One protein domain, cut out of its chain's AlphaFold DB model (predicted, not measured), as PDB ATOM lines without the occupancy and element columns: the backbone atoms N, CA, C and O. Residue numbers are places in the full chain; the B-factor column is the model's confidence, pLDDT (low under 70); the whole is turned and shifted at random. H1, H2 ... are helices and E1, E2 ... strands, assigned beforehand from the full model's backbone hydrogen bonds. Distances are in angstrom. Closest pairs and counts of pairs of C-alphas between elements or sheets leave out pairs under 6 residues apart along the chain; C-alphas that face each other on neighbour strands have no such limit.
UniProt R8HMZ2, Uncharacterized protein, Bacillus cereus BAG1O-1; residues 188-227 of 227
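What this domain is: This is residues 188 to 227 of the 227 residues of an uncharacterized protein of Bacillus cereus BAG1O-1 (UniProt R8HMZ2). A long hairpin of E1 and E2 has the short strand E3 beside the last part of E2; a loop then leads to a single-turn helix, H1, away from the sheet. The printed part has 40 residues, with three named strands and one named helix in the order E1, E2, E3, H1 along the chain; it is mostly strand, and E1, E2 and E3 form a meander, each strand the antiparallel neighbour of the one before, in a sheet of order E1 - E2 - E3. The whole is flat, 32 by 26 by 7 A, and only just compact, close to loose, with a radius of gyration of the C-alphas of 10.7 A.

Where its parts are: E2, residues 198 to 205, is 20.0 A long and bends by 64 degrees at residue 202. E1, residues 189 to 195, is 18.7 A long and begins at C-alpha 189 (-28.740, 46.537, -36.155). E3 is residues 211 to 213, 6.8 A. H1, residues 223 to 226, 5.6 A, ends at C-alpha 226 (-9.630, 35.872, -43.772).

How they stand to each other: In the hairpin of E1 and E2, N 191 and O 203 are 2.7 A apart, within hydrogen-bond range. In the hairpin of E2 and E3, N 204 and O 212 are 2.9 A apart, also within range. H1 is not on the sheet and is too short for an O i to N i+4 pair; its one O i to N i+3 pair is not within range.

The domain as a whole: The C-alphas farthest apart, Asp 196 and Asp 208, are 32.0 A apart. The printed part has no cut and no long link. Residues 196 to 197 and 225 to 227 are under pLDDT 70.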
ATOM      1  N   LEU A 188     -30.742  48.611 -40.045       84.44
ATOM      2  CA  LEU A 188     -29.833  48.923 -38.940       84.44
ATOM      3  C   LEU A 188     -29.974  47.922 -37.786       84.44
ATOM      4  O   LEU A 188     -31.081  47.589 -37.362       84.44
ATOM      5  N   GLY A 189     -28.834  47.476 -37.265       85.56
ATOM      6  CA  GLY A 189     -28.740  46.537 -36.155       85.56
ATOM      7  C   GLY A 189     -28.093  45.203 -36.516       85.56
ATOM      8  O   GLY A 189     -27.526  45.010 -37.594       85.56
ATOM      9  N   GLU A 190     -28.177  44.277 -35.565       87.81
ATOM     10  CA  GLU A 190     -27.510  42.982 -35.627       87.81
ATOM     11  C   GLU A 190     -28.435  41.904 -36.196       87.81
ATOM     12  O   GLU A 190     -29.536  41.643 -35.703       87.81
ATOM     13  N   TRP A 191     -27.941  41.234 -37.228       87.94
ATOM     14  CA  TRP A 191     -28.600  40.157 -37.945       87.94
ATOM     15  C   TRP A 191     -27.797  38.880 -37.787       87.94
ATOM     16  O   TRP A 191     -26.566  38.867 -37.814       87.94
ATOM     17  N   GLY A 192     -28.491  37.765 -37.627       85.81
ATOM     18  CA  GLY A 192     -27.825  36.512 -37.334       85.81
ATOM     19  C   GLY A 192     -28.790  35.356 -37.206       85.81
ATOM     20  O   GLY A 192     -29.961  35.434 -37.578       85.81
ATOM     21  N   SER A 193     -28.284  34.258 -36.665       79.25
ATOM     22  CA  SER A 193     -29.090  33.071 -36.415       79.25
ATOM     23  C   SER A 193     -29.182  32.802 -34.923       79.25
ATOM     24  O   SER A 193     -28.198  32.877 -34.195       79.25
ATOM     25  N   SER A 194     -30.382  32.466 -34.457       73.25
ATOM     26  CA  SER A 194     -30.583  31.970 -33.099       73.25
ATOM     27  C   SER A 194     -30.753  30.456 -33.127       73.25
ATOM     28  O   SER A 194     -31.639  29.920 -33.810       73.25
ATOM     29  N   LYS A 195     -29.914  29.734 -32.383       71.75
ATOM     30  CA  LYS A 195     -29.993  28.279 -32.226       71.75
ATOM     31  C   LYS A 195     -29.787  27.918 -30.758       71.75
ATOM     32  O   LYS A 195     -28.861  28.394 -30.119       71.75
ATOM     33  N   ASP A 196     -30.694  27.102 -30.223       69.25
ATOM     34  CA  ASP A 196     -30.649  26.602 -28.841       69.25
ATOM     35  C   ASP A 196     -30.529  27.703 -27.766       69.25
ATOM     36  O   ASP A 196     -29.878  27.528 -26.741       69.25
ATOM     37  N   GLY A 197     -31.179  28.853 -27.997       57.75
ATOM     38  CA  GLY A 197     -31.176  29.993 -27.071       57.75
ATOM     39  C   GLY A 197     -29.908  30.848 -27.118       57.75
ATOM     40  O   GLY A 197     -29.784  31.779 -26.329       57.75
ATOM     41  N   LYS A 198     -28.984  30.553 -28.038       70.19
ATOM     42  CA  LYS A 198     -27.806  31.368 -28.325       70.19
ATOM     43  C   LYS A 198     -27.995  32.079 -29.663       70.19
ATOM     44  O   LYS A 198     -28.257  31.425 -30.675       70.19
ATOM     45  N   PHE A 199     -27.859  33.400 -29.657       76.88
ATOM     46  CA  PHE A 199     -27.770  34.192 -30.878       76.88
ATOM     47  C   PHE A 199     -26.317  34.226 -31.361       76.88
ATOM     48  O   PHE A 199     -25.397  34.443 -30.575       76.88
ATOM     49  N   THR A 200     -26.116  33.982 -32.650       81.25
ATOM     50  CA  THR A 200     -24.830  34.122 -33.334       81.25
ATOM     51  C   THR A 200     -24.983  35.223 -34.368       81.25
ATOM     52  O   THR A 200     -25.814  35.094 -35.275       81.25
ATOM     53  N   LYS A 201     -24.190  36.291 -34.222       87.19
ATOM     54  CA  LYS A 201     -24.164  37.412 -35.164       87.19
ATOM     55  C   LYS A 201     -23.602  36.920 -36.492       87.19
ATOM     56  O   LYS A 201     -22.636  36.171 -36.519       87.19
ATOM     57  N   GLY A 202     -24.228  37.317 -37.586       88.19
ATOM     58  CA  GLY A 202     -23.701  37.115 -38.935       88.19
ATOM     59  C   GLY A 202     -23.404  38.443 -39.617       88.19
ATOM     60  O   GLY A 202     -22.461  38.542 -40.395       88.19
ATOM     61  N   LEU A 203     -24.181  39.479 -39.303       90.12
ATOM     62  CA  LEU A 203     -24.073  40.783 -39.932       90.12
ATOM     63  C   LEU A 203     -24.509  41.886 -38.958       90.12
ATOM     64  O   LEU A 203     -25.383  41.670 -38.129       90.12
ATOM     65  N   ASP A 204     -23.890  43.054 -39.032       89.06
ATOM     66  CA  ASP A 204     -24.213  44.228 -38.214       89.06
ATOM     67  C   ASP A 204     -24.195  45.466 -39.111       89.06
ATOM     68  O   ASP A 204     -23.145  45.792 -39.662       89.06
ATOM     69  N   PHE A 205     -25.349  46.109 -39.303       89.44
ATOM     70  CA  PHE A 205     -25.486  47.358 -40.056       89.44
ATOM     71  C   PHE A 205     -25.504  48.549 -39.093       89.44
ATOM     72  O   PHE A 205     -26.364  48.630 -38.213       89.44
ATOM     73  N   LYS A 206     -24.590  49.502 -39.287       86.56
ATOM     74  CA  LYS A 206     -24.353  50.614 -38.362       86.56
ATOM     75  C   LYS A 206     -24.981  51.919 -38.831       86.56
ATOM     76  O   LYS A 206     -25.132  52.163 -40.024       86.56
ATOM     77  N   GLU A 207     -25.285  52.794 -37.872       80.88
ATOM     78  CA  GLU A 207     -25.885  54.115 -38.130       80.88
ATOM     79  C   GLU A 207     -25.030  55.009 -39.043       80.88
ATOM     80  O   GLU A 207     -25.565  55.873 -39.734       80.88
ATOM     81  N   ASP A 208     -23.711  54.797 -39.069       86.75
ATOM     82  CA  ASP A 208     -22.772  55.522 -39.932       86.75
ATOM     83  C   ASP A 208     -22.734  55.001 -41.385       86.75
ATOM     84  O   ASP A 208     -21.948  55.490 -42.198       86.75
ATOM     85  N   GLY A 209     -23.585  54.026 -41.724       81.31
ATOM     86  CA  GLY A 209     -23.674  53.414 -43.049       81.31
ATOM     87  C   GLY A 209     -22.636  52.320 -43.307       81.31
ATOM     88  O   GLY A 209     -22.587  51.777 -44.413       81.31
ATOM     89  N   THR A 210     -21.804  51.983 -42.319       89.19
ATOM     90  CA  THR A 210     -20.880  50.846 -42.411       89.19
ATOM     91  C   THR A 210     -21.557  49.542 -41.992       89.19
ATOM     92  O   THR A 210     -22.624  49.535 -41.374       89.19
ATOM     93  N   TYR A 211     -20.946  48.409 -42.340       89.94
ATOM     94  CA  TYR A 211     -21.415  47.097 -41.912       89.94
ATOM     95  C   TYR A 211     -20.250  46.189 -41.515       89.94
ATOM     96  O   TYR A 211     -19.133  46.346 -42.003       89.94
ATOM     97  N   ILE A 212     -20.518  45.224 -40.639       89.94
ATOM     98  CA  ILE A 212     -19.582  44.155 -40.278       89.94
ATOM     99  C   ILE A 212     -20.223  42.821 -40.635       89.94
ATOM    100  O   ILE A 212     -21.375  42.578 -40.289       89.94
ATOM    101  N   ILE A 213     -19.467  41.945 -41.292       90.38
ATOM    102  CA  ILE A 213     -19.830  40.535 -41.471       90.38
ATOM    103  C   ILE A 213     -19.018  39.721 -40.467       90.38
ATOM    104  O   ILE A 213     -17.815  39.948 -40.320       90.38
ATOM    105  N   TYR A 214     -19.664  38.791 -39.775       86.38
ATOM    106  CA  TYR A 214     -19.029  37.916 -38.795       86.38
ATOM    107  C   TYR A 214     -18.844  36.517 -39.380       86.38
ATOM    108  O   TYR A 214     -19.704  36.015 -40.095       86.38
ATOM    109  N   ASP A 215     -17.708  35.903 -39.067       82.12
ATOM    110  CA  ASP A 215     -17.389  34.531 -39.440       82.12
ATOM    111  C   ASP A 215     -18.219  33.513 -38.643       82.12
ATOM    112  O   ASP A 215     -18.323  33.586 -37.419       82.12
ATOM    113  N   ASP A 216     -18.754  32.517 -39.336       71.31
ATOM    114  CA  ASP A 216     -19.669  31.511 -38.798       71.31
ATOM    115  C   ASP A 216     -19.013  30.576 -37.759       71.31
ATOM    116  O   ASP A 216     -19.712  29.921 -36.977       71.31
ATOM    117  N   VAL A 217     -17.678  30.465 -37.773       71.38
ATOM    118  CA  VAL A 217     -16.895  29.520 -36.964       71.38
ATOM    119  C   VAL A 217     -16.448  30.168 -35.657       71.38
ATOM    120  O   VAL A 217     -16.661  29.607 -34.580       71.38
ATOM    121  N   ASN A 218     -15.849  31.354 -35.746       75.19
ATOM    122  CA  ASN A 218     -15.252  32.059 -34.614       75.19
ATOM    123  C   ASN A 218     -16.086  33.256 -34.134       75.19
ATOM    124  O   ASN A 218     -15.782  33.815 -33.080       75.19
ATOM    125  N   ASN A 219     -17.139  33.639 -34.868       76.88
ATOM    126  CA  ASN A 219     -18.001  34.793 -34.582       76.88
ATOM    127  C   ASN A 219     -17.210  36.103 -34.396       76.88
ATOM    128  O   ASN A 219     -17.555  36.962 -33.583       76.88
ATOM    129  N   THR A 220     -16.105  36.231 -35.128       83.31
ATOM    130  CA  THR A 220     -15.264  37.430 -35.205       83.31
ATOM    131  C   THR A 220     -15.511  38.140 -36.532       83.31
ATOM    132  O   THR A 220     -15.923  37.473 -37.482       83.31
ATOM    133  N   PRO A 221     -15.228  39.452 -36.649       83.69
ATOM    134  CA  PRO A 221     -15.274  40.136 -37.938       83.69
ATOM    135  C   PRO A 221     -14.507  39.338 -38.994       83.69
ATOM    136  O   PRO A 221     -13.361  38.956 -38.755       83.69
ATOM    137  N   TYR A 222     -15.152  39.064 -40.128       79.81
ATOM    138  CA  TYR A 222     -14.620  38.228 -41.208       79.81
ATOM    139  C   TYR A 222     -13.249  38.725 -41.688       79.81
ATOM    140  O   TYR A 222     -12.332  37.945 -41.939       79.81
ATOM    141  N   GLU A 223     -13.085  40.047 -41.709       77.00
ATOM    142  CA  GLU A 223     -11.838  40.749 -42.015       77.00
ATOM    143  C   GLU A 223     -10.654  40.336 -41.128       77.00
ATOM    144  O   GLU A 223      -9.518  40.349 -41.586       77.00
ATOM    145  N   ASN A 224     -10.898  39.920 -39.882       75.56
ATOM    146  CA  ASN A 224      -9.841  39.529 -38.946       75.56
ATOM    147  C   ASN A 224      -9.398  38.067 -39.098       75.56
ATOM    148  O   ASN A 224      -8.385  37.682 -38.518       75.56
ATOM    149  N   THR A 225     -10.172  37.230 -39.796       64.56
ATOM    150  CA  THR A 225      -9.895  35.789 -39.931       64.56
ATOM    151  C   THR A 225      -9.528  35.362 -41.347       64.56
ATOM    152  O   THR A 225      -9.018  34.256 -41.514       64.56
ATOM    153  N   HIS A 226      -9.777  36.209 -42.350       59.91
ATOM    154  CA  HIS A 226      -9.630  35.872 -43.772       59.91
ATOM    155  C   HIS A 226      -8.815  36.894 -44.589       59.91
ATOM    156  O   HIS A 226      -8.800  36.808 -45.819       59.91
ATOM    157  N   MET A 227      -8.116  37.822 -43.923       53.91
ATOM    158  CA  MET A 227      -7.019  38.620 -44.498       53.91
ATOM    159  C   MET A 227      -5.671  38.159 -43.948       53.91
ATOM    160  O   MET A 227      -4.687  38.225 -44.719       53.91
TER     161      MET A 227